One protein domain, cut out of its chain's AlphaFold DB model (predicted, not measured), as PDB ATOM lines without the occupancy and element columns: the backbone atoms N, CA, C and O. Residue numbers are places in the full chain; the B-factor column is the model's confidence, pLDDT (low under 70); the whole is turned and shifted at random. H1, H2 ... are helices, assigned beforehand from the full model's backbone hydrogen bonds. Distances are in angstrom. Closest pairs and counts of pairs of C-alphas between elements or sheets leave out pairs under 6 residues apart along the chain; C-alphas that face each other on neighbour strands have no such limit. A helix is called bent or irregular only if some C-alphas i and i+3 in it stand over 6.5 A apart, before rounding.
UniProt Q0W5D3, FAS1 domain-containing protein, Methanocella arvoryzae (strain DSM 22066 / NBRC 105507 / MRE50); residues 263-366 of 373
ATOM      1  N   PRO A 263     -36.398   3.894  31.582       51.00
ATOM      2  CA  PRO A 263     -37.305   5.049  31.632       51.00
ATOM      3  C   PRO A 263     -38.461   4.855  32.612       51.00
ATOM      4  O   PRO A 263     -38.895   5.817  33.240       51.00
ATOM      5  N   GLN A 264     -38.896   3.608  32.840       61.91
ATOM      6  CA  GLN A 264     -40.078   3.337  33.658       61.91
ATOM      7  C   GLN A 264     -39.953   3.922  35.068       61.91
ATOM      8  O   GLN A 264     -40.894   4.534  35.546       61.91
ATOM      9  N   ILE A 265     -38.795   3.832  35.729       62.81
ATOM     10  CA  ILE A 265     -38.649   4.305  37.118       62.81
ATOM     11  C   ILE A 265     -38.723   5.838  37.212       62.81
ATOM     12  O   ILE A 265     -39.379   6.365  38.110       62.81
ATOM     13  N   ALA A 266     -38.065   6.557  36.298       64.38
ATOM     14  CA  ALA A 266     -38.074   8.020  36.283       64.38
ATOM     15  C   ALA A 266     -39.435   8.581  35.836       64.38
ATOM     16  O   ALA A 266     -39.886   9.597  36.366       64.38
ATOM     17  N   ASP A 267     -40.104   7.897  34.908       67.62
ATOM     18  CA  ASP A 267     -41.436   8.268  34.430       67.62
ATOM     19  C   ASP A 267     -42.522   7.941  35.465       67.62
ATOM     20  O   ASP A 267     -43.433   8.745  35.665       67.62
ATOM     21  N   ILE A 268     -42.392   6.817  36.185       69.94
ATOM     22  CA  ILE A 268     -43.218   6.495  37.358       69.94
ATOM     23  C   ILE A 268     -43.051   7.595  38.410       69.94
ATOM     24  O   ILE A 268     -44.052   8.136  38.864       69.94
ATOM     25  N   ALA A 269     -41.818   7.978  38.767       70.00
ATOM     26  CA  ALA A 269     -41.574   9.036  39.754       70.00
ATOM     27  C   ALA A 269     -42.342  10.324  39.424       70.00
ATOM     28  O   ALA A 269     -43.084  10.834  40.257       70.00
ATOM     29  N   LYS A 270     -42.254  10.786  38.176       71.12
ATOM     30  CA  LYS A 270     -42.852  12.059  37.755       71.12
ATOM     31  C   LYS A 270     -44.375  12.021  37.600       71.12
ATOM     32  O   LYS A 270     -45.023  13.025  37.882       71.12
ATOM     33  N   ASN A 271     -44.943  10.898  37.154       69.12
ATOM     34  CA  ASN A 271     -46.338  10.836  36.698       69.12
ATOM     35  C   ASN A 271     -47.250   9.940  37.556       69.12
ATOM     36  O   ASN A 271     -48.452   9.852  37.281       69.12
ATOM     37  N   LEU A 272     -46.722   9.264  38.582       81.25
ATOM     38  CA  LEU A 272     -47.526   8.400  39.442       81.25
ATOM     39  C   LEU A 272     -48.378   9.224  40.414       81.25
ATOM     40  O   LEU A 272     -47.877   9.847  41.352       81.25
ATOM     41  N   ASN A 273     -49.696   9.153  40.239       77.62
ATOM     42  CA  ASN A 273     -50.632   9.683  41.219       77.62
ATOM     43  C   ASN A 273     -50.950   8.620  42.280       77.62
ATOM     44  O   ASN A 273     -51.561   7.598  41.976       77.62
ATOM     45  N   LEU A 274     -50.547   8.875  43.526       79.56
ATOM     46  CA  LEU A 274     -50.820   8.007  44.673       79.56
ATOM     47  C   LEU A 274     -52.067   8.497  45.436       79.56
ATOM     48  O   LEU A 274     -51.976   9.547  46.088       79.56
ATOM     49  N   PRO A 275     -53.196   7.760  45.418       74.81
ATOM     50  CA  PRO A 275     -54.393   8.089  46.191       74.81
ATOM     51  C   PRO A 275     -54.226   7.665  47.661       74.81
ATOM     52  O   PRO A 275     -54.881   6.744  48.142       74.81
ATOM     53  N   LEU A 276     -53.314   8.315  48.386       80.75
ATOM     54  CA  LEU A 276     -53.107   8.039  49.810       80.75
ATOM     55  C   LEU A 276     -54.175   8.748  50.643       80.75
ATOM     56  O   LEU A 276     -54.320   9.967  50.564       80.75
ATOM     57  N   SER A 277     -54.879   7.997  51.487       78.75
ATOM     58  CA  SER A 277     -55.815   8.532  52.475       78.75
ATOM     59  C   SER A 277     -55.635   7.841  53.828       78.75
ATOM     60  O   SER A 277     -55.076   6.743  53.919       78.75
ATOM     61  N   GLY A 278     -56.056   8.520  54.900       86.31
ATOM     62  CA  GLY A 278     -56.048   7.984  56.262       86.31
ATOM     63  C   GLY A 278     -54.692   7.409  56.687       86.31
ATOM     64  O   GLY A 278     -53.688   8.119  56.758       86.31
ATOM     65  N   VAL A 279     -54.673   6.105  56.966       81.38
ATOM     66  CA  VAL A 279     -53.533   5.400  57.566       81.38
ATOM     67  C   VAL A 279     -52.325   5.305  56.625       81.38
ATOM     68  O   VAL A 279     -51.188   5.417  57.077       81.38
ATOM     69  N   ALA A 280     -52.544   5.192  55.311       82.19
ATOM     70  CA  ALA A 280     -51.452   5.158  54.337       82.19
ATOM     71  C   ALA A 280     -50.729   6.517  54.259       82.19
ATOM     72  O   ALA A 280     -49.502   6.581  54.205       82.19
ATOM     73  N   LEU A 281     -51.481   7.621  54.336       84.62
ATOM     74  CA  LEU A 281     -50.899   8.963  54.384       84.62
ATOM     75  C   LEU A 281     -50.104   9.188  55.680       84.62
ATOM     76  O   LEU A 281     -49.008   9.746  55.641       84.62
ATOM     77  N   ALA A 282     -50.624   8.708  56.814       85.38
ATOM     78  CA  ALA A 282     -49.918   8.752  58.094       85.38
ATOM     79  C   ALA A 282     -48.595   7.964  58.048       85.38
ATOM     80  O   ALA A 282     -47.571   8.468  58.507       85.38
ATOM     81  N   GLY A 283     -48.595   6.780  57.425       85.88
ATOM     82  CA  GLY A 283     -47.388   5.977  57.223       85.88
ATOM     83  C   GLY A 283     -46.320   6.694  56.391       85.88
ATOM     84  O   GLY A 283     -45.150   6.706  56.775       85.88
ATOM     85  N   LEU A 284     -46.712   7.352  55.292       87.62
ATOM     86  CA  LEU A 284     -45.772   8.109  54.457       87.62
ATOM     87  C   LEU A 284     -45.168   9.290  55.229       87.62
ATOM     88  O   LEU A 284     -43.953   9.477  55.224       87.62
ATOM     89  N   ASN A 285     -46.002  10.055  55.933       87.62
ATOM     90  CA  ASN A 285     -45.538  11.189  56.730       87.62
ATOM     91  C   ASN A 285     -44.594  10.747  57.859       87.62
ATOM     92  O   ASN A 285     -43.610  11.431  58.135       87.62
ATOM     93  N   ALA A 286     -44.843   9.588  58.476       86.81
ATOM     94  CA  ALA A 286     -43.963   9.025  59.497       86.81
ATOM     95  C   ALA A 286     -42.588   8.622  58.933       86.81
ATOM     96  O   ALA A 286     -41.567   8.870  59.574       86.81
ATOM     97  N   LEU A 287     -42.545   8.041  57.729       86.69
ATOM     98  CA  LEU A 287     -41.293   7.694  57.050       86.69
ATOM     99  C   LEU A 287     -40.477   8.934  56.661       86.69
ATOM    100  O   LEU A 287     -39.258   8.942  56.834       86.69
ATOM    101  N   ILE A 288     -41.144   9.989  56.189       87.94
ATOM    102  CA  ILE A 288     -40.490  11.265  55.868       87.94
ATOM    103  C   ILE A 288     -39.958  11.918  57.146       87.94
ATOM    104  O   ILE A 288     -38.796  12.304  57.218       87.94
ATOM    105  N   SER A 289     -40.771  11.962  58.205       88.44
ATOM    106  CA  SER A 289     -40.371  12.544  59.491       88.44
ATOM    107  C   SER A 289     -39.194  11.815  60.146       88.44
ATOM    108  O   SER A 289     -38.441  12.440  60.888       88.44
ATOM    109  N   LYS A 290     -39.036  10.508  59.905       84.00
ATOM    110  CA  LYS A 290     -37.897   9.709  60.388       84.00
ATOM    111  C   LYS A 290     -36.662   9.802  59.483       84.00
ATOM    112  O   LYS A 290     -35.642   9.200  59.807       84.00
ATOM    113  N   GLY A 291     -36.740  10.533  58.369       83.56
ATOM    114  CA  GLY A 291     -35.652  10.677  57.402       83.56
ATOM    115  C   GLY A 291     -35.405   9.428  56.554       83.56
ATOM    116  O   GLY A 291     -34.340   9.299  55.961       83.56
ATOM    117  N   THR A 292     -36.358   8.489  56.507       85.75
ATOM    118  CA  THR A 292     -36.267   7.304  55.638       85.75
ATOM    119  C   THR A 292     -36.435   7.681  54.168       85.75
ATOM    120  O   THR A 292     -35.789   7.087  53.311       85.75
ATOM    121  N   PHE A 293     -37.271   8.685  53.893       87.94
ATOM    122  CA  PHE A 293     -37.424   9.301  52.577       87.94
ATOM    123  C   PHE A 293     -37.369  10.816  52.717       87.94
ATOM    124  O   PHE A 293     -37.859  11.363  53.706       87.94
ATOM    125  N   SER A 294     -36.790  11.494  51.731       86.75
ATOM    126  CA  SER A 294     -36.672  12.960  51.771       86.75
ATOM    127  C   SER A 294     -38.010  13.648  51.490       86.75
ATOM    128  O   SER A 294     -38.349  14.653  52.110       86.75
ATOM    129  N   ASP A 295     -38.793  13.088  50.570       84.00
ATOM    130  CA  ASP A 295     -40.091  13.608  50.157       84.00
ATOM    131  C   ASP A 295     -40.946  12.501  49.502       84.00
ATOM    132  O   ASP A 295     -40.564  11.328  49.421       84.00
ATOM    133  N   LYS A 296     -42.139  12.870  49.022       83.94
ATOM    134  CA  LYS A 296     -43.053  11.946  48.334       83.94
ATOM    135  C   LYS A 296     -42.468  11.392  47.025       83.94
ATOM    136  O   LYS A 296     -42.787  10.262  46.665       83.94
ATOM    137  N   GLN A 297     -41.656  12.161  46.303       83.62
ATOM    138  CA  GLN A 297     -41.046  11.753  45.032       83.62
ATOM    139  C   GLN A 297     -39.961  10.699  45.251       83.62
ATOM    140  O   GLN A 297     -39.904   9.716  44.514       83.62
ATOM    141  N   ASP A 298     -39.165  10.855  46.307       85.06
ATOM    142  CA  ASP A 298     -38.178   9.864  46.737       85.06
ATOM    143  C   ASP A 298     -38.852   8.520  47.073       85.06
ATOM    144  O   ASP A 298     -38.441   7.459  46.594       85.06
ATOM    145  N   PHE A 299     -39.991   8.567  47.774       87.00
ATOM    146  CA  PHE A 299     -40.812   7.383  48.038       87.00
ATOM    147  C   PHE A 299     -41.383   6.741  46.760       87.00
ATOM    148  O   PHE A 299     -41.348   5.519  46.612       87.00
ATOM    149  N   ILE A 300     -41.878   7.527  45.797       85.38
ATOM    150  CA  ILE A 300     -42.362   6.982  44.515       85.38
ATOM    151  C   ILE A 300     -41.213   6.334  43.729       85.38
ATOM    152  O   ILE A 300     -41.375   5.247  43.170       85.38
ATOM    153  N   GLY A 301     -40.037   6.965  43.706       83.81
ATOM    154  CA  GLY A 301     -38.842   6.400  43.084       83.81
ATOM    155  C   GLY A 301     -38.435   5.075  43.731       83.81
ATOM    156  O   GLY A 301     -38.079   4.123  43.029       83.81
ATOM    157  N   PHE A 302     -38.543   4.982  45.058       88.31
ATOM    158  CA  PHE A 302     -38.373   3.732  45.794       88.31
ATOM    159  C   PHE A 302     -39.402   2.674  45.380       88.31
ATOM    160  O   PHE A 302     -39.001   1.546  45.084       88.31
ATOM    161  N   LEU A 303     -40.693   3.017  45.291       87.88
ATOM    162  CA  LEU A 303     -41.743   2.097  44.841       87.88
ATOM    163  C   LEU A 303     -41.456   1.556  43.438       87.88
ATOM    164  O   LEU A 303     -41.498   0.350  43.232       87.88
ATOM    165  N   GLY A 304     -41.091   2.418  42.485       83.88
ATOM    166  CA  GLY A 304     -40.736   1.988  41.131       83.88
ATOM    167  C   GLY A 304     -39.554   1.014  41.125       83.88
ATOM    168  O   GLY A 304     -39.641  -0.070  40.554       83.88
ATOM    169  N   LYS A 305     -38.462   1.349  41.824       83.88
ATOM    170  CA  LYS A 305     -37.277   0.476  41.929       83.88
ATOM    171  C   LYS A 305     -37.612  -0.879  42.551       83.88
ATOM    172  O   LYS A 305     -37.223  -1.918  42.020       83.88
ATOM    173  N   THR A 306     -38.326  -0.870  43.672       84.88
ATOM    174  CA  THR A 306     -38.652  -2.088  44.426       84.88
ATOM    175  C   THR A 306     -39.674  -2.961  43.719       84.88
ATOM    176  O   THR A 306     -39.571  -4.185  43.802       84.88
ATOM    177  N   PHE A 307     -40.592  -2.364  42.961       83.62
ATOM    178  CA  PHE A 307     -41.559  -3.083  42.144       83.62
ATOM    179  C   PHE A 307     -40.866  -4.002  41.129       83.62
ATOM    180  O   PHE A 307     -41.128  -5.205  41.090       83.62
ATOM    181  N   PHE A 308     -39.919  -3.463  40.358       78.00
ATOM    182  CA  PHE A 308     -39.185  -4.253  39.366       78.00
ATOM    183  C   PHE A 308     -38.172  -5.204  40.001       78.00
ATOM    184  O   PHE A 308     -38.051  -6.347  39.565       78.00
ATOM    185  N   ALA A 309     -37.467  -4.762  41.047       78.94
ATOM    186  CA  ALA A 309     -36.462  -5.583  41.720       78.94
ATOM    187  C   ALA A 309     -37.049  -6.867  42.330       78.94
ATOM    188  O   ALA A 309     -36.352  -7.874  42.416       78.94
ATOM    189  N   ASN A 310     -38.324  -6.844  42.725       78.81
ATOM    190  CA  ASN A 310     -38.996  -7.983  43.349       78.81
ATOM    191  C   ASN A 310     -40.016  -8.673  42.425       78.81
ATOM    192  O   ASN A 310     -40.863  -9.420  42.905       78.81
ATOM    193  N   ASN A 311     -39.942  -8.432  41.110       76.19
ATOM    194  CA  ASN A 311     -40.819  -9.035  40.100       76.19
ATOM    195  C   ASN A 311     -42.328  -8.912  40.418       76.19
ATOM    196  O   ASN A 311     -43.114  -9.831  40.178       76.19
ATOM    197  N   MET A 312     -42.733  -7.761  40.964       78.25
ATOM    198  CA  MET A 312     -44.108  -7.493  41.409       78.25
ATOM    199  C   MET A 312     -45.124  -7.551  40.261       78.25
ATOM    200  O   MET A 312     -46.285  -7.892  40.470       78.25
ATOM    201  N   GLU A 313     -44.674  -7.282  39.036       73.62
ATOM    202  CA  GLU A 313     -45.483  -7.351  37.820       73.62
ATOM    203  C   GLU A 313     -46.101  -8.738  37.595       73.62
ATOM    204  O   GLU A 313     -47.300  -8.852  37.360       73.62
ATOM    205  N   SER A 314     -45.301  -9.802  37.725       70.88
ATOM    206  CA  SER A 314     -45.797 -11.179  37.583       70.88
ATOM    207  C   SER A 314     -46.663 -11.606  38.768       70.88
ATOM    208  O   SER A 314     -47.577 -12.406  38.603       70.88
ATOM    209  N   ALA A 315     -46.383 -11.084  39.964       68.56
ATOM    210  CA  ALA A 315     -47.112 -11.444  41.177       68.56
ATOM    211  C   ALA A 315     -48.520 -10.836  41.235       68.56
ATOM    212  O   ALA A 315     -49.436 -11.457  41.765       68.56
ATOM    213  N   MET A 316     -48.703  -9.652  40.647       73.31
ATOM    214  CA  MET A 316     -50.008  -8.997  40.499       73.31
ATOM    215  C   MET A 316     -50.709  -9.344  39.176       73.31
ATOM    216  O   MET A 316     -51.695  -8.704  38.802       73.31
ATOM    217  N   ALA A 317     -50.237 -10.370  38.457       66.38
ATOM    218  CA  ALA A 317     -50.884 -10.845  37.240       66.38
ATOM    219  C   ALA A 317     -52.346 -11.239  37.524       66.38
ATOM    220  O   ALA A 317     -52.636 -12.078  38.378       66.38
ATOM    221  N   GLY A 318     -53.282 -10.607  36.809       61.88
ATOM    222  CA  GLY A 318     -54.724 -10.763  37.035       61.88
ATOM    223  C   GLY A 318     -55.363  -9.684  37.917       61.88
ATOM    224  O   GLY A 318     -56.531  -9.827  38.267       61.88
ATOM    225  N   GLY A 319     -54.636  -8.614  38.263       62.69
ATOM    226  CA  GLY A 319     -55.195  -7.428  38.928       62.69
ATOM    227  C   GLY A 319     -55.533  -7.619  40.407       62.69
ATOM    228  O   GLY A 319     -56.308  -6.843  40.960       62.69
ATOM    229  N   LYS A 320     -54.983  -8.655  41.047       74.56
ATOM    230  CA  LYS A 320     -55.121  -8.878  42.491       74.56
ATOM    231  C   LYS A 320     -54.085  -8.052  43.250       74.56
ATOM    232  O   LYS A 320     -52.945  -7.945  42.804       74.56
ATOM    233  N   GLU A 321     -54.482  -7.502  44.395       79.38
ATOM    234  CA  GLU A 321     -53.564  -6.798  45.292       79.38
ATOM    235  C   GLU A 321     -52.435  -7.730  45.771       79.38
ATOM    236  O   GLU A 321     -52.658  -8.934  45.951       79.38
ATOM    237  N   PRO A 322     -51.219  -7.197  45.979       81.50
ATOM    238  CA  PRO A 322     -50.100  -7.983  46.480       81.50
ATOM    239  C   PRO A 322     -50.407  -8.512  47.887       81.50
ATOM    240  O   PRO A 322     -50.931  -7.789  48.735       81.50
ATOM    241  N   SER A 323     -50.073  -9.780  48.149       80.44
ATOM    242  CA  SER A 323     -50.352 -10.402  49.445       80.44
ATOM    243  C   SER A 323     -49.546  -9.753  50.571       80.44
ATOM    244  O   SER A 323     -48.397  -9.346  50.394       80.44
ATOM    245  N   GLU A 324     -50.117  -9.746  51.774       82.25
ATOM    246  CA  GLU A 324     -49.467  -9.241  52.990       82.25
ATOM    247  C   GLU A 324     -48.085  -9.878  53.226       82.25
ATOM    248  O   GLU A 324     -47.121  -9.188  53.551       82.25
ATOM    249  N   SER A 325     -47.952 -11.183  52.963       80.06
ATOM    250  CA  SER A 325     -46.681 -11.912  53.057       80.06
ATOM    251  C   SER A 325     -45.607 -11.384  52.100       80.06
ATOM    252  O   SER A 325     -44.440 -11.285  52.478       80.06
ATOM    253  N   MET A 326     -45.993 -11.011  50.880       81.62
ATOM    254  CA  MET A 326     -45.083 -10.487  49.866       81.62
ATOM    255  C   MET A 326     -44.627  -9.070  50.220       81.62
ATOM    256  O   MET A 326     -43.454  -8.729  50.079       81.62
ATOM    257  N   ILE A 327     -45.539  -8.258  50.746       86.50
ATOM    258  CA  ILE A 327     -45.226  -6.913  51.228       86.50
ATOM    259  C   ILE A 327     -44.287  -6.971  52.431       86.50
ATOM    260  O   ILE A 327     -43.320  -6.213  52.490       86.50
ATOM    261  N   MET A 328     -44.509  -7.911  53.348       84.75
ATOM    262  CA  MET A 328     -43.610  -8.134  54.478       84.75
ATOM    263  C   MET A 328     -42.215  -8.593  54.040       84.75
ATOM    264  O   MET A 328     -41.223  -8.145  54.615       84.75
ATOM    265  N   ASP A 329     -42.106  -9.418  52.999       85.88
ATOM    266  CA  ASP A 329     -40.813  -9.778  52.409       85.88
ATOM    267  C   ASP A 329     -40.086  -8.550  51.831       85.88
ATOM    268  O   ASP A 329     -38.906  -8.336  52.115       85.88
ATOM    269  N   VAL A 330     -40.796  -7.675  51.109       84.94
ATOM    270  CA  VAL A 330     -40.230  -6.412  50.604       84.94
ATOM    271  C   VAL A 330     -39.773  -5.512  51.747       84.94
ATOM    272  O   VAL A 330     -38.666  -4.975  51.693       84.94
ATOM    273  N   ILE A 331     -40.585  -5.356  52.795       86.19
ATOM    274  CA  ILE A 331     -40.240  -4.558  53.977       86.19
ATOM    275  C   ILE A 331     -38.950  -5.077  54.619       86.19
ATOM    276  O   ILE A 331     -38.046  -4.292  54.913       86.19
ATOM    277  N   ASN A 332     -38.840  -6.396  54.790       85.81
ATOM    278  CA  ASN A 332     -37.676  -7.029  55.403       85.81
ATOM    279  C   ASN A 332     -36.418  -6.878  54.538       85.81
ATOM    280  O   ASN A 332     -35.357  -6.538  55.057       85.81
ATOM    281  N   LYS A 333     -36.529  -7.072  53.218       83.25
ATOM    282  CA  LYS A 333     -35.406  -6.939  52.272       83.25
ATOM    283  C   LYS A 333     -34.912  -5.507  52.118       83.25
ATOM    284  O   LYS A 333     -33.719  -5.279  51.953       83.25
ATOM    285  N   THR A 334     -35.827  -4.543  52.137       82.88
ATOM    286  CA  THR A 334     -35.500  -3.122  51.954       82.88
ATOM    287  C   THR A 334     -35.094  -2.446  53.261       82.88
ATOM    288  O   THR A 334     -34.465  -1.392  53.233       82.88
ATOM    289  N   GLY A 335     -35.435  -3.041  54.407       84.06
ATOM    290  CA  GLY A 335     -35.118  -2.500  55.724       84.06
ATOM    291  C   GLY A 335     -35.888  -1.223  56.071       84.06
ATOM    292  O   GLY A 335     -35.548  -0.564  57.050       84.06
ATOM    293  N   ILE A 336     -36.931  -0.867  55.313       83.75
ATOM    294  CA  ILE A 336     -37.710   0.369  55.516       83.75
ATOM    295  C   ILE A 336     -38.464   0.406  56.850       83.75
ATOM    296  O   ILE A 336     -38.788   1.482  57.338       83.75
ATOM    297  N   ALA A 337     -38.710  -0.753  57.472       83.19
ATOM    298  CA  ALA A 337     -39.307  -0.838  58.807       83.19
ATOM    299  C   ALA A 337     -38.293  -0.645  59.949       83.19
ATOM    300  O   ALA A 337     -38.659  -0.748  61.120       83.19
ATOM    301  N   LYS A 338     -37.015  -0.367  59.659       81.94
ATOM    302  CA  LYS A 338     -36.007  -0.138  60.700       81.94
ATOM    303  C   LYS A 338     -36.401   1.081  61.543       81.94
ATOM    304  O   LYS A 338     -36.362   2.212  61.074       81.94
ATOM    305  N   GLY A 339     -36.780   0.844  62.800       75.12
ATOM    306  CA  GLY A 339     -37.257   1.889  63.716       75.12
ATOM    307  C   GLY A 339     -38.781   2.066  63.775       75.12
ATOM    308  O   GLY A 339     -39.245   3.059  64.346       75.12
ATOM    309  N   PHE A 340     -39.544   1.123  63.213       81.56
ATOM    310  CA  PHE A 340     -40.986   0.960  63.408       81.56
ATOM    311  C   PHE A 340     -41.262  -0.267  64.280       81.56
ATOM    312  O   PHE A 340     -40.533  -1.260  64.213       81.56
ATOM    313  N   SER A 341     -42.309  -0.215  65.108       86.06
ATOM    314  CA  SER A 341     -42.758  -1.411  65.817       86.06
ATOM    315  C   SER A 341     -43.395  -2.400  64.837       86.06
ATOM    316  O   SER A 341     -43.793  -2.041  63.722       86.06
ATOM    317  N   ARG A 342     -43.520  -3.669  65.243       84.50
ATOM    318  CA  ARG A 342     -44.228  -4.670  64.433       84.50
ATOM    319  C   ARG A 342     -45.675  -4.240  64.168       84.50
ATOM    320  O   ARG A 342     -46.152  -4.409  63.056       84.50
ATOM    321  N   ASP A 343     -46.337  -3.643  65.156       85.38
ATOM    322  CA  ASP A 343     -47.715  -3.161  65.029       85.38
ATOM    323  C   ASP A 343     -47.820  -1.984  64.043       85.38
ATOM    324  O   ASP A 343     -48.668  -2.007  63.154       85.38
ATOM    325  N   ASP A 344     -46.890  -1.023  64.103       85.38
ATOM    326  CA  ASP A 344     -46.832   0.098  63.148       85.38
ATOM    327  C   ASP A 344     -46.515  -0.382  61.730       85.38
ATOM    328  O   ASP A 344     -47.029   0.145  60.744       85.38
ATOM    329  N   THR A 345     -45.684  -1.419  61.613       86.62
ATOM    330  CA  THR A 345     -45.357  -2.025  60.321       86.62
ATOM    331  C   THR A 345     -46.612  -2.613  59.679       86.62
ATOM    332  O   THR A 345     -46.907  -2.308  58.525       86.62
ATOM    333  N   MET A 346     -47.395  -3.377  60.441       85.88
ATOM    334  CA  MET A 346     -48.628  -3.995  59.948       85.88
ATOM    335  C   MET A 346     -49.732  -2.973  59.679       85.88
ATOM    336  O   MET A 346     -50.416  -3.055  58.663       85.88
ATOM    337  N   LYS A 347     -49.910  -1.994  60.569       86.06
ATOM    338  CA  LYS A 347     -51.009  -1.029  60.471       86.06
ATOM    339  C   LYS A 347     -50.714   0.127  59.526       86.06
ATOM    340  O   LYS A 347     -51.657   0.661  58.962       86.06
ATOM    341  N   MET A 348     -49.452   0.520  59.340       85.69
ATOM    342  CA  MET A 348     -49.088   1.699  58.542       85.69
ATOM    343  C   MET A 348     -48.270   1.358  57.295       85.69
ATOM    344  O   MET A 348     -48.625   1.800  56.203       85.69
ATOM    345  N   LEU A 349     -47.189   0.580  57.428       87.00
ATOM    346  CA  LEU A 349     -46.253   0.344  56.315       87.00
ATOM    347  C   LEU A 349     -46.809  -0.625  55.270       87.00
ATOM    348  O   LEU A 349     -46.711  -0.353  54.075       87.00
ATOM    349  N   VAL A 350     -47.421  -1.726  55.706       88.06
ATOM    350  CA  VAL A 350     -48.046  -2.708  54.810       88.06
ATOM    351  C   VAL A 350     -49.115  -2.066  53.911       88.06
ATOM    352  O   VAL A 350     -48.956  -2.128  52.690       88.06
ATOM    353  N   PRO A 351     -50.155  -1.384  54.437       87.56
ATOM    354  CA  PRO A 351     -51.179  -0.776  53.583       87.56
ATOM    355  C   PRO A 351     -50.635   0.353  52.697       87.56
ATOM    356  O   PRO A 351     -51.101   0.526  51.567       87.56
ATOM    357  N   LEU A 352     -49.621   1.096  53.158       89.19
ATOM    358  CA  LEU A 352     -48.935   2.103  52.345       89.19
ATOM    359  C   LEU A 352     -48.262   1.478  51.113       89.19
ATOM    360  O   LEU A 352     -48.413   1.993  50.004       89.19
ATOM    361  N   LEU A 353     -47.537   0.370  51.288       90.19
ATOM    362  CA  LEU A 353     -46.845  -0.312  50.192       90.19
ATOM    363  C   LEU A 353     -47.802  -1.031  49.248       90.19
ATOM    364  O   LEU A 353     -47.584  -0.969  48.043       90.19
ATOM    365  N   ILE A 354     -48.872  -1.653  49.759       88.31
ATOM    366  CA  ILE A 354     -49.935  -2.229  48.918       88.31
ATOM    367  C   ILE A 354     -50.499  -1.142  48.002       88.31
ATOM    368  O   ILE A 354     -50.481  -1.286  46.782       88.31
ATOM    369  N   THR A 355     -50.903  -0.005  48.577       87.12
ATOM    370  CA  THR A 355     -51.443   1.128  47.809       87.12
ATOM    371  C   THR A 355     -50.427   1.645  46.785       87.12
ATOM    372  O   THR A 355     -50.775   1.922  45.635       87.12
ATOM    373  N   GLY A 356     -49.155   1.744  47.182       87.31
ATOM    374  CA  GLY A 356     -48.059   2.180  46.324       87.31
ATOM    375  C   GLY A 356     -47.806   1.255  45.134       87.31
ATOM    376  O   GLY A 356     -47.772   1.716  43.993       87.31
ATOM    377  N   PHE A 357     -47.661  -0.047  45.374       88.81
ATOM    378  CA  PHE A 357     -47.396  -1.028  44.322       88.81
ATOM    379  C   PHE A 357     -48.588  -1.239  43.396       88.81
ATOM    380  O   PHE A 357     -48.388  -1.330  42.185       88.81
ATOM    381  N   THR A 358     -49.816  -1.219  43.916       85.88
ATOM    382  CA  THR A 358     -51.029  -1.252  43.091       85.88
ATOM    383  C   THR A 358     -51.110  -0.027  42.177       85.88
ATOM    384  O   THR A 358     -51.440  -0.151  40.998       85.88
ATOM    385  N   ALA A 359     -50.746   1.165  42.667       84.25
ATOM    386  CA  ALA A 359     -50.688   2.361  41.829       84.25
ATOM    387  C   ALA A 359     -49.631   2.231  40.719       84.25
ATOM    388  O   ALA A 359     -49.920   2.571  39.570       84.25
ATOM    389  N   VAL A 360     -48.434   1.714  41.035       84.56
ATOM    390  CA  VAL A 360     -47.380   1.451  40.036       84.56
ATOM    391  C   VAL A 360     -47.867   0.446  38.992       84.56
ATOM    392  O   VAL A 360     -47.764   0.717  37.797       84.56
ATOM    393  N   TYR A 361     -48.472  -0.667  39.416       84.31
ATOM    394  CA  TYR A 361     -49.039  -1.671  38.514       84.31
ATOM    395  C   TYR A 361     -50.069  -1.053  37.560       84.31
ATOM    396  O   TYR A 361     -49.963  -1.216  36.343       84.31
ATOM    397  N   ASN A 362     -51.012  -0.278  38.101       82.56
ATOM    398  CA  ASN A 362     -52.050   0.398  37.325       82.56
ATOM    399  C   ASN A 362     -51.490   1.459  36.376       82.56
ATOM    400  O   ASN A 362     -52.046   1.650  35.299       82.56
ATOM    401  N   TYR A 363     -50.412   2.153  36.748       81.69
ATOM    402  CA  TYR A 363     -49.728   3.102  35.869       81.69
ATOM    403  C   TYR A 363     -49.087   2.389  34.674       81.69
ATOM    404  O   TYR A 363     -49.264   2.827  33.540       81.69
ATOM    405  N   LEU A 364     -48.418   1.258  34.915       77.94
ATOM    406  CA  LEU A 364     -47.784   0.450  33.869       77.94
ATOM    407  C   LEU A 364     -48.796  -0.220  32.933       77.94
ATOM    408  O   LEU A 364     -48.554  -0.333  31.735       77.94
ATOM    409  N   HIS A 365     -49.945  -0.627  33.471       75.62
ATOM    410  CA  HIS A 365     -50.991  -1.339  32.731       75.62
ATOM    411  C   HIS A 365     -52.134  -0.433  32.271       75.62
ATOM    412  O   HIS A 365     -53.141  -0.918  31.745       75.62
ATOM    413  N   LYS A 366     -51.999   0.887  32.441       68.25
ATOM    414  CA  LYS A 366     -52.975   1.850  31.943       68.25
ATOM    415  C   LYS A 366     -52.968   1.782  30.416       68.25
ATOM    416  O   LYS A 366     -52.128   2.389  29.756       68.25
TER     417      LYS A 366
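This is residues 263 to 366 of the 373 residues of the protein "FAS1 domain-containing protein" of Methanocella arvoryzae (strain DSM 22066 / NBRC 105507 / MRE50) (UniProt Q0W5D3). Picture one long helix, H6, running through the middle of the domain, with H2, H3 and H5 crossing it at steep angles; H2 and H5 lie on different sides of it and are apart from each other. H1 packs on H3 beyond the core, and H4, a short helix of four residues, lies near H6. The 104 printed residues hold six named helices, in order H1 to H6, and no named strand; the class is all helix, with mostly crossed packing. The whole is compact and rounded, with a radius of gyration of the C-alphas of 12.6 A and spans of 34 by 27 by 24 A.

Start at H1, residues 263 to 271, which touches H3, residues 296 to 309, closest at the C-alphas of Ala 269 and Gly 301, 5.0 A apart. These two stand at a shallow tilt of 31 degrees and run opposite ways. Next find H2, residues 278 to 289, which with residues 279 to 284 alone touches the hub H6, residues 342 to 364; the closest C-alphas, Ala 280 and Leu 352, are 4.4 A apart and the lines are about perpendicular at 80 degrees. H3 touches residues 353 to 360 of H6 alone, about perpendicular at 77 degrees, with the closest C-alphas those of Leu 303 and Phe 357, 6.5 A apart. H4, residues 312 to 315, is close to H6 but not clearly touching, 6.7 A between the closest C-alphas, those of Glu 313 and Tyr 361. H5, residues 324 to 334, touches residues 350 to 354 of H6 alone, about perpendicular at 85 degrees; the closest C-alphas, Ile 327 and Val 350, are 6.2 A apart. H2 and H5 are apart, as are H1 and H5. Each O i to N i+4 pair is within hydrogen-bond range in H1, H2, H3 and H5, and 17 of 19 are in H6; H4 is too short for such a pair.

Find C-alpha 263 at (-37.305, 5.049, 31.632), where H1 begins; it is 11.9 A long. H2 measures 16.6 A, H3 19.9 A, H4 5.0 A and H5 15.3 A. From C-alpha 342 at (-44.228, -4.670, 64.433), H6 runs 31.2 A to C-alpha 364 at (-47.784, 0.450, 33.869), with a kink of 34 degrees near residue 349. H6 is only just irregular: C-alphas 347 and 350 are 6.6 A apart.

The two C-alphas farthest apart, Pro 263 and Asp 343, are 35.9 A apart. The printed part has no cut; the link from H3 to H4 is tight, the other four are short, and no link is long. The mean pLDDT of the printed part is 81.0, and it is under 70 at residues 263 to 268, 271, 315, 317 to 319 and 366.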